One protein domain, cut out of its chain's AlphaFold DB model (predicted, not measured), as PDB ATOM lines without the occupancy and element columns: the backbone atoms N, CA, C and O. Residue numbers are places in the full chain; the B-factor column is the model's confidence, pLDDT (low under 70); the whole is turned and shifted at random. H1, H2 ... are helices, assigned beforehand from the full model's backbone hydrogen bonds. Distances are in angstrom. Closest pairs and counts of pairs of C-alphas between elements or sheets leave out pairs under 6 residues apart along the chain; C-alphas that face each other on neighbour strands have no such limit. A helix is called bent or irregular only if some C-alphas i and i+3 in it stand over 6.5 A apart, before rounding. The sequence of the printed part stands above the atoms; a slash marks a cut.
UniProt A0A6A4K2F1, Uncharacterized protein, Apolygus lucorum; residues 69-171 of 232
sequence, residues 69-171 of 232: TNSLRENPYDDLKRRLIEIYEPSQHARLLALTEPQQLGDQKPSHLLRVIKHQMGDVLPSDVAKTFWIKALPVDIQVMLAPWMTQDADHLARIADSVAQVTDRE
ATOM      1  N   THR A  69      12.562  17.625  63.134       54.06
ATOM      2  CA  THR A  69      13.099  16.583  64.030       54.06
ATOM      3  C   THR A  69      12.891  15.166  63.499       54.06
ATOM      4  O   THR A  69      13.603  14.251  63.916       54.06
ATOM      5  N   ASN A  70      11.955  14.977  62.564       50.81
ATOM      6  CA  ASN A  70      11.606  13.657  62.042       50.81
ATOM      7  C   ASN A  70      12.368  13.290  60.759       50.81
ATOM      8  O   ASN A  70      12.622  12.106  60.548       50.81
ATOM      9  N   SER A  71      12.777  14.268  59.940       52.19
ATOM     10  CA  SER A  71      13.502  14.031  58.679       52.19
ATOM     11  C   SER A  71      14.982  13.680  58.869       52.19
ATOM     12  O   SER A  71      15.511  12.865  58.128       52.19
ATOM     13  N   LEU A  72      15.636  14.189  59.919       54.06
ATOM     14  CA  LEU A  72      17.076  14.000  60.172       54.06
ATOM     15  C   LEU A  72      17.478  12.586  60.645       54.06
ATOM     16  O   LEU A  72      18.627  12.371  61.035       54.06
ATOM     17  N   ARG A  73      16.549  11.624  60.686       57.38
ATOM     18  CA  ARG A  73      16.788  10.304  61.295       57.38
ATOM     19  C   ARG A  73      17.502   9.305  60.391       57.38
ATOM     20  O   ARG A  73      18.159   8.417  60.927       57.38
ATOM     21  N   GLU A  74      17.390   9.430  59.070       63.41
ATOM     22  CA  GLU A  74      17.922   8.412  58.151       63.41
ATOM     23  C   GLU A  74      19.299   8.780  57.574       63.41
ATOM     24  O   GLU A  74      20.160   7.907  57.517       63.41
ATOM     25  N   ASN A  75      19.556  10.053  57.228       70.00
ATOM     26  CA  ASN A  75      20.882  10.548  56.817       70.00
ATOM     27  C   ASN A  75      21.099  12.022  57.234       70.00
ATOM     28  O   ASN A  75      21.018  12.929  56.401       70.00
ATOM     29  N   PRO A  76      21.438  12.294  58.512       75.88
ATOM     30  CA  PRO A  76      21.501  13.657  59.058       75.88
ATOM     31  C   PRO A  76      22.500  14.565  58.328       75.88
ATOM     32  O   PRO A  76      22.307  15.776  58.262       75.88
ATOM     33  N   TYR A  77      23.569  13.990  57.770       72.12
ATOM     34  CA  TYR A  77      24.573  14.736  57.015       72.12
ATOM     35  C   TYR A  77      24.063  15.181  55.639       72.12
ATOM     36  O   TYR A  77      24.255  16.338  55.264       72.12
ATOM     37  N   ASP A  78      23.391  14.297  54.897       77.75
ATOM     38  CA  ASP A  78      22.888  14.613  53.557       77.75
ATOM     39  C   ASP A  78      21.721  15.597  53.605       77.75
ATOM     40  O   ASP A  78      21.638  16.490  52.761       77.75
ATOM     41  N   ASP A  79      20.863  15.496  54.619       76.56
ATOM     42  CA  ASP A  79      19.752  16.428  54.805       76.56
ATOM     43  C   ASP A  79      20.235  17.806  55.255       76.56
ATOM     44  O   ASP A  79      19.795  18.823  54.710       76.56
ATOM     45  N   LEU A  80      21.213  17.860  56.166       77.69
ATOM     46  CA  LEU A  80      21.860  19.119  56.537       77.69
ATOM     47  C   LEU A  80      22.561  19.742  55.330       77.69
ATOM     48  O   LEU A  80      22.419  20.940  55.092       77.69
ATOM     49  N   LYS A  81      23.275  18.940  54.533       76.44
ATOM     50  CA  LYS A  81      23.925  19.399  53.302       76.44
ATOM     51  C   LYS A  81      22.906  19.948  52.306       76.44
ATOM     52  O   LYS A  81      23.104  21.052  51.805       76.44
ATOM     53  N   ARG A  82      21.814  19.226  52.037       75.19
ATOM     54  CA  ARG A  82      20.731  19.685  51.150       75.19
ATOM     55  C   ARG A  82      20.123  20.991  51.634       75.19
ATOM     56  O   ARG A  82      19.948  21.900  50.832       75.19
ATOM     57  N   ARG A  83      19.855  21.110  52.933       73.38
ATOM     58  CA  ARG A  83      19.260  22.316  53.511       73.38
ATOM     59  C   ARG A  83      20.216  23.503  53.480       73.38
ATOM     60  O   ARG A  83      19.797  24.622  53.204       73.38
ATOM     61  N   LEU A  84      21.506  23.268  53.714       78.19
ATOM     62  CA  LEU A  84      22.527  24.306  53.608       78.19
ATOM     63  C   LEU A  84      22.664  24.793  52.161       78.19
ATOM     64  O   LEU A  84      22.766  25.991  51.925       78.19
ATOM     65  N   ILE A  85      22.604  23.879  51.193       79.44
ATOM     66  CA  ILE A  85      22.536  24.227  49.772       79.44
ATOM     67  C   ILE A  85      21.259  25.035  49.496       79.44
ATOM     68  O   ILE A  85      21.342  26.114  48.941       79.44
ATOM     69  N   GLU A  86      20.089  24.608  49.960       74.69
ATOM     70  CA  GLU A  86      18.826  25.327  49.731       74.69
ATOM     71  C   GLU A  86      18.820  26.762  50.293       74.69
ATOM     72  O   GLU A  86      18.286  27.674  49.664       74.69
ATOM     73  N   ILE A  87      19.413  26.975  51.471       72.69
ATOM     74  CA  ILE A  87      19.435  28.285  52.139       72.69
ATOM     75  C   ILE A  87      20.506  29.206  51.545       72.69
ATOM     76  O   ILE A  87      20.280  30.412  51.424       72.69
ATOM     77  N   TYR A  88      21.685  28.664  51.233       64.94
ATOM     78  CA  TYR A  88      22.867  29.462  50.892       64.94
ATOM     79  C   TYR A  88      23.254  29.406  49.415       64.94
ATOM     80  O   TYR A  88      24.032  30.252  48.967       64.94
ATOM     81  N   GLU A  89      22.745  28.447  48.643       77.69
ATOM     82  CA  GLU A  89      22.917  28.452  47.197       77.69
ATOM     83  C   GLU A  89      22.030  29.556  46.608       77.69
ATOM     84  O   GLU A  89      20.805  29.530  46.761       77.69
ATOM     85  N   PRO A  90      22.608  30.547  45.908       68.38
ATOM     86  CA  PRO A  90      21.805  31.542  45.224       68.38
ATOM     87  C   PRO A  90      20.948  30.844  44.169       68.38
ATOM     88  O   PRO A  90      21.466  30.088  43.339       68.38
ATOM     89  N   SER A  91      19.642  31.124  44.182       71.50
ATOM     90  CA  SER A  91      18.708  30.582  43.194       71.50
ATOM     91  C   SER A  91      19.171  30.903  41.770       71.50
ATOM     92  O   SER A  91      19.843  31.909  41.533       71.50
ATOM     93  N   GLN A  92      18.792  30.080  40.789       67.81
ATOM     94  CA  GLN A  92      19.129  30.331  39.380       67.81
ATOM     95  C   GLN A  92      18.738  31.753  38.948       67.81
ATOM     96  O   GLN A  92      19.503  32.432  38.268       67.81
ATOM     97  N   HIS A  93      17.570  32.221  39.389       65.19
ATOM     98  CA  HIS A  93      17.108  33.576  39.127       65.19
ATOM     99  C   HIS A  93      18.010  34.630  39.783       65.19
ATOM    100  O   HIS A  93      18.386  35.588  39.119       65.19
ATOM    101  N   ALA A  94      18.431  34.430  41.037       72.19
ATOM    102  CA  ALA A  94      19.375  35.324  41.706       72.19
ATOM    103  C   ALA A  94      20.743  35.361  41.003       72.19
ATOM    104  O   ALA A  94      21.315  36.436  40.847       72.19
ATOM    105  N   ARG A  95      21.237  34.216  40.508       74.06
ATOM    106  CA  ARG A  95      22.472  34.151  39.704       74.06
ATOM    107  C   ARG A  95      22.342  34.926  38.389       74.06
ATOM    108  O   ARG A  95      23.251  35.661  38.027       74.06
ATOM    109  N   LEU A  96      21.208  34.806  37.698       69.19
ATOM    110  CA  LEU A  96      20.934  35.559  36.467       69.19
ATOM    111  C   LEU A  96      20.777  37.063  36.723       69.19
ATOM    112  O   LEU A  96      21.300  37.874  35.963       69.19
ATOM    113  N   LEU A  97      20.089  37.450  37.797       71.31
ATOM    114  CA  LEU A  97      19.958  38.854  38.182       71.31
ATOM    115  C   LEU A  97      21.314  39.465  38.542       71.31
ATOM    116  O   LEU A  97      21.606  40.563  38.076       71.31
ATOM    117  N   ALA A  98      22.169  38.736  39.267       71.50
ATOM    118  CA  ALA A  98      23.530  39.176  39.584       71.50
ATOM    119  C   ALA A  98      24.388  39.421  38.326       71.50
ATOM    120  O   ALA A  98      25.240  40.300  38.332       71.50
ATOM    121  N   LEU A  99      24.131  38.688  37.236       70.88
ATOM    122  CA  LEU A  99      24.766  38.903  35.927       70.88
ATOM    123  C   LEU A  99      24.181  40.088  35.145       70.88
ATOM    124  O   LEU A  99      24.807  40.576  34.204       70.88
ATOM    125  N   THR A 100      22.955  40.499  35.475       64.38
ATOM    126  CA  THR A 100      22.239  41.590  34.798       64.38
ATOM    127  C   THR A 100      22.489  42.932  35.484       64.38
ATOM    128  O   THR A 100      22.422  43.981  34.839       64.38
ATOM    129  N   GLU A 101      22.787  42.912  36.783       70.50
ATOM    130  CA  GLU A 101      23.366  44.057  37.473       70.50
ATOM    131  C   GLU A 101      24.680  44.431  36.770       70.50
ATOM    132  O   GLU A 101      25.403  43.529  36.344       70.50
ATOM    133  N   PRO A 102      24.984  45.729  36.564       59.38
ATOM    134  CA  PRO A 102      26.196  46.143  35.871       59.38
ATOM    135  C   PRO A 102      27.421  45.644  36.635       59.38
ATOM    136  O   PRO A 102      27.931  46.315  37.532       59.38
ATOM    137  N   GLN A 103      27.892  44.456  36.257       62.88
ATOM    138  CA  GLN A 103      29.126  43.881  36.738       62.88
ATOM    139  C   GLN A 103      30.222  44.828  36.275       62.88
ATOM    140  O   GLN A 103      30.595  44.838  35.102       62.88
ATOM    141  N   GLN A 104      30.683  45.675  37.191       55.84
ATOM    142  CA  GLN A 104      31.785  46.580  36.929       55.84
ATOM    143  C   GLN A 104      32.993  45.704  36.608       55.84
ATOM    144  O   GLN A 104      33.633  45.129  37.493       55.84
ATOM    145  N   LEU A 105      33.285  45.566  35.319       59.50
ATOM    146  CA  LEU A 105      34.639  45.329  34.867       59.50
ATOM    147  C   LEU A 105      35.436  46.525  35.375       59.50
ATOM    148  O   LEU A 105      35.437  47.581  34.753       59.50
ATOM    149  N   GLY A 106      36.025  46.395  36.562       63.12
ATOM    150  CA  GLY A 106      37.153  47.238  36.941       63.12
ATOM    151  C   GLY A 106      38.347  46.884  36.049       63.12
ATOM    152  O   GLY A 106      38.195  46.615  34.861       63.12
ATOM    153  N   ASP A 107      39.524  46.710  36.639       60.94
ATOM    154  CA  ASP A 107      40.749  46.329  35.908       60.94
ATOM    155  C   ASP A 107      40.795  44.836  35.494       60.94
ATOM    156  O   ASP A 107      41.851  44.257  35.223       60.94
ATOM    157  N   GLN A 108      39.650  44.150  35.513       67.94
ATOM    158  CA  GLN A 108      39.559  42.716  35.255       67.94
ATOM    159  C   GLN A 108      39.561  42.441  33.748       67.94
ATOM    160  O   GLN A 108      38.759  42.991  32.994       67.94
ATOM    161  N   LYS A 109      40.425  41.516  33.312       82.00
ATOM    162  CA  LYS A 109      40.513  41.105  31.904       82.00
ATOM    163  C   LYS A 109      39.161  40.590  31.396       82.00
ATOM    164  O   LYS A 109      38.554  39.738  32.057       82.00
ATOM    165  N   PRO A 110      38.703  41.015  30.209       82.69
ATOM    166  CA  PRO A 110      37.431  40.559  29.666       82.69
ATOM    167  C   PRO A 110      37.386  39.035  29.446       82.69
ATOM    168  O   PRO A 110      36.320  38.441  29.616       82.69
ATOM    169  N   SER A 111      38.513  38.354  29.203       86.38
ATOM    170  CA  SER A 111      38.564  36.880  29.212       86.38
ATOM    171  C   SER A 111      38.286  36.242  30.573       86.38
ATOM    172  O   SER A 111      37.663  35.178  30.649       86.38
ATOM    173  N   HIS A 112      38.716  36.881  31.660       87.31
ATOM    174  CA  HIS A 112      38.434  36.408  33.009       87.31
ATOM    175  C   HIS A 112      36.943  36.534  33.325       87.31
ATOM    176  O   HIS A 112      36.345  35.575  33.817       87.31
ATOM    177  N   LEU A 113      36.324  37.662  32.960       86.25
ATOM    178  CA  LEU A 113      34.883  37.853  33.117       86.25
ATOM    179  C   LEU A 113      34.091  36.749  32.406       86.25
ATOM    180  O   LEU A 113      33.184  36.175  33.004       86.25
ATOM    181  N   LEU A 114      34.455  36.397  31.168       87.50
ATOM    182  CA  LEU A 114      33.770  35.328  30.435       87.50
ATOM    183  C   LEU A 114      33.788  34.002  31.212       87.50
ATOM    184  O   LEU A 114      32.782  33.295  31.257       87.50
ATOM    185  N   ARG A 115      34.912  33.670  31.859       87.50
ATOM    186  CA  ARG A 115      35.032  32.455  32.676       87.50
ATOM    187  C   ARG A 115      34.145  32.508  33.917       87.50
ATOM    188  O   ARG A 115      33.501  31.509  34.225       87.50
ATOM    189  N   VAL A 116      34.100  33.650  34.603       85.19
ATOM    190  CA  VAL A 116      33.231  33.850  35.776       85.19
ATOM    191  C   VAL A 116      31.765  33.686  35.385       85.19
ATOM    192  O   VAL A 116      31.041  32.942  36.041       85.19
ATOM    193  N   ILE A 117      31.360  34.302  34.274       84.19
ATOM    194  CA  ILE A 117      30.002  34.212  33.738       84.19
ATOM    195  C   ILE A 117      29.660  32.751  33.403       84.19
ATOM    196  O   ILE A 117      28.664  32.233  33.906       84.19
ATOM    197  N   LYS A 118      30.518  32.045  32.648       84.75
ATOM    198  CA  LYS A 118      30.340  30.612  32.333       84.75
ATOM    199  C   LYS A 118      30.218  29.755  33.599       84.75
ATOM    200  O   LYS A 118      29.352  28.892  33.668       84.75
ATOM    201  N   HIS A 119      31.037  30.020  34.616       82.69
ATOM    202  CA  HIS A 119      30.983  29.296  35.886       82.69
ATOM    203  C   HIS A 119      29.689  29.573  36.672       82.69
ATOM    204  O   HIS A 119      29.111  28.651  37.237       82.69
ATOM    205  N   GLN A 120      29.205  30.819  36.703       78.94
ATOM    206  CA  GLN A 120      27.973  31.178  37.418       78.94
ATOM    207  C   GLN A 120      26.704  30.605  36.782       78.94
ATOM    208  O   GLN A 120      25.753  30.295  37.501       78.94
ATOM    209  N   MET A 121      26.670  30.449  35.459       77.50
ATOM    210  CA  MET A 121      25.515  29.837  34.788       77.50
ATOM    211  C   MET A 121      25.546  28.306  34.833       77.50
ATOM    212  O   MET A 121      24.507  27.675  34.636       77.50
ATOM    213  N   GLY A 122      26.706  27.716  35.139       76.06
ATOM    214  CA  GLY A 122      26.898  26.268  35.150       76.06
ATOM    215  C   GLY A 122      26.597  25.632  33.789       76.06
ATOM    216  O   GLY A 122      26.626  26.297  32.757       76.06
ATOM    217  N   ASP A 123      26.268  24.341  33.802       73.75
ATOM    218  CA  ASP A 123      25.887  23.569  32.604       73.75
ATOM    219  C   ASP A 123      24.415  23.786  32.180       73.75
ATOM    220  O   ASP A 123      23.897  23.160  31.264       73.75
ATOM    221  N   VAL A 124      23.692  24.669  32.873       67.50
ATOM    222  CA  VAL A 124      22.235  24.805  32.715       67.50
ATOM    223  C   VAL A 124      21.864  25.675  31.510       67.50
ATOM    224  O   VAL A 124      20.740  25.597  31.014       67.50
ATOM    225  N   LEU A 125      22.779  26.522  31.027       69.62
ATOM    226  CA  LEU A 125      22.485  27.512  29.994       69.62
ATOM    227  C   LEU A 125      23.425  27.376  28.788       69.62
ATOM    228  O   LEU A 125      24.634  27.228  28.973       69.62
ATOM    229  N   PRO A 126      22.909  27.484  27.548       78.94
ATOM    230  CA  PRO A 126      23.744  27.412  26.359       78.94
ATOM    231  C   PRO A 126      24.809  28.512  26.345       78.94
ATOM    232  O   PRO A 126      24.563  29.665  26.718       78.94
ATOM    233  N   SER A 127      25.991  28.158  25.836       81.31
ATOM    234  CA  SER A 127      27.149  29.057  25.727       81.31
ATOM    235  C   SER A 127      26.851  30.340  24.938       81.31
ATOM    236  O   SER A 127      27.527  31.352  25.126       81.31
ATOM    237  N   ASP A 128      25.836  30.335  24.075       83.56
ATOM    238  CA  ASP A 128      25.413  31.526  23.337       83.56
ATOM    239  C   ASP A 128      24.833  32.598  24.257       83.56
ATOM    240  O   ASP A 128      25.141  33.781  24.115       83.56
ATOM    241  N   VAL A 129      24.056  32.197  25.263       83.69
ATOM    242  CA  VAL A 129      23.483  33.148  26.219       83.69
ATOM    243  C   VAL A 129      24.590  33.717  27.107       83.69
ATOM    244  O   VAL A 129      24.631  34.930  27.324       83.69
ATOM    245  N   ALA A 130      25.566  32.889  27.494       84.31
ATOM    246  CA  ALA A 130      26.770  33.329  28.200       84.31
ATOM    247  C   ALA A 130      27.486  34.478  27.495       84.31
ATOM    248  O   ALA A 130      27.860  35.483  28.101       84.31
ATOM    249  N   LYS A 131      27.645  34.317  26.183       87.19
ATOM    250  CA  LYS A 131      28.287  35.290  25.314       87.19
ATOM    251  C   LYS A 131      27.493  36.593  25.256       87.19
ATOM    252  O   LYS A 131      28.103  37.657  25.315       87.19
ATOM    253  N   THR A 132      26.160  36.538  25.192       86.88
ATOM    254  CA  THR A 132      25.337  37.760  25.178       86.88
ATOM    255  C   THR A 132      25.490  38.578  26.458       86.88
ATOM    256  O   THR A 132      25.748  39.778  26.374       86.88
ATOM    257  N   PHE A 133      25.422  37.935  27.629       84.38
ATOM    258  CA  PHE A 133      25.633  38.599  28.916       84.38
ATOM    259  C   PHE A 133      27.040  39.177  29.022       84.38
ATOM    260  O   PHE A 133      27.202  40.342  29.376       84.38
ATOM    261  N   TRP A 134      28.048  38.399  28.629       87.62
ATOM    262  CA  TRP A 134      29.430  38.859  28.617       87.62
ATOM    263  C   TRP A 134      29.619  40.108  27.752       87.62
ATOM    264  O   TRP A 134      30.207  41.080  28.214       87.62
ATOM    265  N   ILE A 135      29.052  40.145  26.542       87.88
ATOM    266  CA  ILE A 135      29.123  41.331  25.676       87.88
ATOM    267  C   ILE A 135      28.421  42.530  26.320       87.88
ATOM    268  O   ILE A 135      28.939  43.641  26.254       87.88
ATOM    269  N   LYS A 136      27.249  42.329  26.935       84.62
ATOM    270  CA  LYS A 136      26.496  43.402  27.608       84.62
ATOM    271  C   LYS A 136      27.226  43.972  28.822       84.62
ATOM    272  O   LYS A 136      27.074  45.161  29.082       84.62
ATOM    273  N   ALA A 137      28.015  43.155  29.511       83.00
ATOM    274  CA  ALA A 137      28.813  43.573  30.655       83.00
ATOM    275  C   ALA A 137      30.055  44.403  30.267       83.00
ATOM    276  O   ALA A 137      30.575  45.120  31.113       83.00
ATOM    277  N   LEU A 138      30.525  44.346  29.011       86.00
ATOM    278  CA  LEU A 138      31.696  45.105  28.543       86.00
ATOM    279  C   LEU A 138      31.418  46.613  28.401       86.00
ATOM    280  O   LEU A 138      30.308  46.992  28.028       86.00
ATOM    281  N   PRO A 139      32.426  47.489  28.576       83.94
ATOM    282  CA  PRO A 139      32.340  48.888  28.166       83.94
ATOM    283  C   PRO A 139      31.981  49.038  26.682       83.94
ATOM    284  O   PRO A 139      32.363  48.212  25.845       83.94
ATOM    285  N   VAL A 140      31.272  50.120  26.343       84.88
ATOM    286  CA  VAL A 140      30.762  50.363  24.982       84.88
ATOM    287  C   VAL A 140      31.870  50.365  23.924       84.88
ATOM    288  O   VAL A 140      31.673  49.825  22.837       84.88
ATOM    289  N   ASP A 141      33.053  50.880  24.259       86.12
ATOM    290  CA  ASP A 141      34.186  50.977  23.335       86.12
ATOM    291  C   ASP A 141      34.665  49.591  22.881       86.12
ATOM    292  O   ASP A 141      34.864  49.340  21.689       86.12
ATOM    293  N   ILE A 142      34.736  48.641  23.820       87.44
ATOM    294  CA  ILE A 142      35.103  47.251  23.534       87.44
ATOM    295  C   ILE A 142      33.978  46.554  22.756       87.44
ATOM    296  O   ILE A 142      34.254  45.829  21.798       87.44
ATOM    297  N   GLN A 143      32.705  46.804  23.097       89.50
ATOM    298  CA  GLN A 143      31.562  46.228  22.367       89.50
ATOM    299  C   GLN A 143      31.581  46.601  20.877       89.50
ATOM    300  O   GLN A 143      31.350  45.742  20.022       89.50
ATOM    301  N   VAL A 144      31.884  47.863  20.556       88.81
ATOM    302  CA  VAL A 144      31.956  48.349  19.168       88.81
ATOM    303  C   VAL A 144      33.076  47.649  18.401       88.81
ATOM    304  O   VAL A 144      32.869  47.230  17.261       88.81
ATOM    305  N   MET A 145      34.238  47.454  19.027       88.38
ATOM    306  CA  MET A 145      35.360  46.754  18.394       88.38
ATOM    307  C   MET A 145      35.092  45.262  18.165       88.38
ATOM    308  O   MET A 145      35.616  44.680  17.213       88.38
ATOM    309  N   LEU A 146      34.250  44.645  18.996       88.62
ATOM    310  CA  LEU A 146      33.853  43.245  18.851       88.62
ATOM    311  C   LEU A 146      32.730  43.028  17.825       88.62
ATOM    312  O   LEU A 146      32.557  41.897  17.371       88.62
ATOM    313  N   ALA A 147      31.979  44.063  17.433       88.00
ATOM    314  CA  ALA A 147      30.812  43.941  16.550       88.00
ATOM    315  C   ALA A 147      31.058  43.144  15.242       88.00
ATOM    316  O   ALA A 147      30.205  42.326  14.889       88.00
ATOM    317  N   PRO A 148      32.207  43.281  14.544       89.44
ATOM    318  CA  PRO A 148      32.503  42.489  13.343       89.44
ATOM    319  C   PRO A 148      32.721  40.992  13.611       89.44
ATOM    320  O   PRO A 148      32.582  40.171  12.709       89.44
ATOM    321  N   TRP A 149      33.070  40.634  14.846       87.12
ATOM    322  CA  TRP A 149      33.513  39.296  15.239       87.12
ATOM    323  C   TRP A 149      32.412  38.492  15.937       87.12
ATOM    324  O   TRP A 149      32.658  37.381  16.400       87.12
ATOM    325  N   MET A 150      31.185  39.020  16.008       84.25
ATOM    326  CA  MET A 150      30.065  38.432  16.755       84.25
ATOM    327  C   MET A 150      29.654  37.029  16.287       84.25
ATOM    328  O   MET A 150      28.970  36.326  17.026       84.25
ATOM    329  N   THR A 151      30.088  36.587  15.105       86.12
ATOM    330  CA  THR A 151      29.874  35.221  14.595       86.12
ATOM    331  C   THR A 151      30.878  34.197  15.126       86.12
ATOM    332  O   THR A 151      30.648  33.004  14.974       86.12
ATOM    333  N   GLN A 152      31.979  34.637  15.741       88.12
ATOM    334  CA  GLN A 152      33.042  33.766  16.249       88.12
ATOM    335  C   GLN A 152      32.735  33.238  17.654       88.12
ATOM    336  O   GLN A 152      31.874  33.773  18.361       88.12
ATOM    337  N   ASP A 153      33.481  32.225  18.086       89.44
ATOM    338  CA  ASP A 153      33.357  31.658  19.428       89.44
ATOM    339  C   ASP A 153      33.648  32.677  20.534       89.44
ATOM    340  O   ASP A 153      34.432  33.621  20.378       89.44
ATOM    341  N   ALA A 154      33.036  32.452  21.699       87.00
ATOM    342  CA  ALA A 154      33.205  33.308  22.868       87.00
ATOM    343  C   ALA A 154      34.678  33.403  23.311       87.00
ATOM    344  O   ALA A 154      35.152  34.485  23.651       87.00
ATOM    345  N   ASP A 155      35.428  32.300  23.229       88.44
ATOM    346  CA  ASP A 155      36.846  32.271  23.601       88.44
ATOM    347  C   ASP A 155      37.726  33.076  22.628       88.44
ATOM    348  O   ASP A 155      38.729  33.663  23.038       88.44
ATOM    349  N   HIS A 156      37.354  33.156  21.345       89.75
ATOM    350  CA  HIS A 156      38.059  33.990  20.370       89.75
ATOM    351  C   HIS A 156      37.766  35.478  20.601       89.75
ATOM    352  O   HIS A 156      38.680  36.305  20.625       89.75
ATOM    353  N   LEU A 157      36.498  35.813  20.844       90.00
ATOM    354  CA  LEU A 157      36.081  37.170  21.195       90.00
ATOM    355  C   LEU A 157      36.771  37.677  22.461       90.00
ATOM    356  O   LEU A 157      37.210  38.824  22.492       90.00
ATOM    357  N   ALA A 158      36.925  36.821  23.469       89.88
ATOM    358  CA  ALA A 158      37.638  37.147  24.697       89.88
ATOM    359  C   ALA A 158      39.099  37.555  24.443       89.88
ATOM    360  O   ALA A 158      39.568  38.529  25.028       89.88
ATOM    361  N   ARG A 159      39.802  36.874  23.525       90.06
ATOM    362  CA  ARG A 159      41.184  37.233  23.150       90.06
ATOM    363  C   ARG A 159      41.255  38.600  22.476       90.06
ATOM    364  O   ARG A 159      42.152  39.385  22.774       90.06
ATOM    365  N   ILE A 160      40.309  38.891  21.581       89.94
ATOM    366  CA  ILE A 160      40.226  40.203  20.930       89.94
ATOM    367  C   ILE A 160      39.935  41.271  21.985       89.94
ATOM    368  O   ILE A 160      40.653  42.265  22.052       89.94
ATOM    369  N   ALA A 161      38.949  41.046  22.853       89.56
ATOM    370  CA  ALA A 161      38.589  41.974  23.918       89.56
ATOM    371  C   ALA A 161      39.778  42.281  24.844       89.56
ATOM    372  O   ALA A 161      40.009  43.442  25.165       89.56
ATOM    373  N   ASP A 162      40.570  41.269  25.212       90.31
ATOM    374  CA  ASP A 162      41.771  41.444  26.039       90.31
ATOM    375  C   ASP A 162      42.816  42.329  25.348       90.31
ATOM    376  O   ASP A 162      43.509  43.105  26.006       90.31
ATOM    377  N   SER A 163      42.963  42.204  24.025       89.00
ATOM    378  CA  SER A 163      43.888  43.044  23.256       89.00
ATOM    379  C   SER A 163      43.414  44.497  23.179       89.00
ATOM    380  O   SER A 163      44.225  45.411  23.304       89.00
ATOM    381  N   VAL A 164      42.101  44.704  23.042       87.94
ATOM    382  CA  VAL A 164      41.482  46.031  23.010       87.94
ATOM    383  C   VAL A 164      41.612  46.724  24.360       87.94
ATOM    384  O   VAL A 164      42.074  47.860  24.402       87.94
ATOM    385  N   ALA A 165      41.288  46.023  25.449       86.19
ATOM    386  CA  ALA A 165      41.402  46.546  26.809       86.19
ATOM    387  C   ALA A 165      42.836  47.013  27.126       86.19
ATOM    388  O   ALA A 165      43.049  48.089  27.671       86.19
ATOM    389  N   GLN A 166      43.850  46.259  26.687       84.69
ATOM    390  CA  GLN A 166      45.252  46.662  26.858       84.69
ATOM    391  C   GLN A 166      45.622  47.936  26.090       84.69
ATOM    392  O   GLN A 166      46.503  48.679  26.526       84.69
ATOM    393  N   VAL A 167      45.018  48.170  24.923       83.75
ATOM    394  CA  VAL A 167      45.269  49.388  24.141       83.75
ATOM    395  C   VAL A 167      44.622  50.586  24.827       83.75
ATOM    396  O   VAL A 167      45.282  51.613  24.977       83.75
ATOM    397  N   THR A 168      43.386  50.430  25.309       77.88
ATOM    398  CA  THR A 168      42.676  51.494  26.028       77.88
ATOM    399  C   THR A 168      43.379  51.851  27.338       77.88
ATOM    400  O   THR A 168      43.607  53.027  27.598       77.88
ATOM    401  N   ASP A 169      43.846  50.869  28.117       73.00
ATOM    402  CA  ASP A 169      44.555  51.122  29.384       73.00
ATOM    403  C   ASP A 169      45.876  51.884  29.180       73.00
ATOM    404  O   ASP A 169      46.239  52.766  29.964       73.00
ATOM    405  N   ARG A 170      46.598  51.587  28.089       66.88
ATOM    406  CA  ARG A 170      47.825  52.315  27.717       66.88
ATOM    407  C   ARG A 170      47.550  53.767  27.350       66.88
ATOM    408  O   ARG A 170      48.388  54.625  27.624       66.88
ATOM    409  N   GLU A 171      46.399  54.039  26.753       63.16
ATOM    410  CA  GLU A 171      45.982  55.391  26.388       63.16
ATOM    411  C   GLU A 171      45.639  56.239  27.624       63.16
ATOM    412  O   GLU A 171      45.923  57.437  27.645       63.16
TER     413      GLU A 171
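Overview. This is residues 69 to 171 of the 232 residues of an uncharacterized protein of Apolygus lucorum (UniProt A0A6A4K2F1). A small cluster of helices has a helical arm sticking out at one end: H3 runs through the middle of the cluster, H4 packs along it, H2 packs on residues 117 to 121 of H3 and H6 on its residues 110 to 114, while H5 packs on H6. The arm is H1, whose residues 76 to 78 and 81 to 88 stand free of the rest, and it makes much of the length. The 103 printed residues hold six named helices, H1 to H6 in that order, and no named strand; the class is all helix. The whole is loose, with a radius of gyration of the C-alphas of 18.6 A, and it spans 63 by 26 by 18 A.

Along the chain. The printed part begins at Thr 69, and H1 is residues 76 to 88, 17.8 A from first to last C-alpha, starting with C-alpha 76 at (21.501, 13.657, 59.058). H2 is residues 92 to 100, 12.5 A long. H3 is residues 110 to 124, 22.1 A long, with C-alpha 110 at (37.431, 40.559, 29.666). H3 is irregular: C-alphas 120 and 123 are 9.2 A apart. H4 is residues 127 to 137 and is 15.4 A long. H5 is residues 140 to 149, 15.0 A long, and is irregular too, with C-alphas 145 and 148 at 7.2 A. H6 is the longest helix, residues 154 to 171 and 25.8 A, ending at C-alpha 171 at (45.982, 55.391, 26.388).

Arrangement. H3 is the hub, touching H2, H4 and H6. H3, H4 and H6 form a bundle, a group of helices set roughly alongside one another. H3 and H4 are a helical hairpin: they touch, with the closest C-alphas those of Leu 114 and Trp 134 at 5.9 A, and run opposite ways at a steep tilt of 43 degrees. H3 touches H6 with residues 110 to 114 alone, the closest C-alphas being those of Ser 111 and Ala 158 at 4.6 A. These two run opposite ways at a shallow tilt of 30 degrees. H4 and H6 are close but not clearly touching, with the C-alphas of Lys 131 and Ala 154 closest at 5.8 A. H3 touches H2 with residues 117 to 121 alone, and the closest C-alphas are those of Arg 95 and Gln 120, 6.7 A apart. H2 and H3 are a helical hairpin with a shallow tilt of 20 degrees. H5 and H6 are a helical hairpin with a steep tilt of 41 degrees; H6 touches H5 with residues 157 to 165 alone, and the C-alphas of Ile 142 and Ala 161 are closest at 6.3 A. H1 touches no helix and is apart from H2. Each O i to N i+4 pair is within hydrogen-bond range in H1, H2, H4 and H6; the count is 9 of 11 in H3 and 4 of 6 in H5.

Size, cuts and confidence. The two C-alphas farthest apart are those of Asn 70 and Glu 171, at 64.8 A. The printed part has no cut and no long link; the link from H2 to H3, residues 101 to 109, is short, and the other four are tight. The mean pLDDT of the printed part is 77.9, and 23 residues are under 70, among them residues 69 to 74 and 102 to 108.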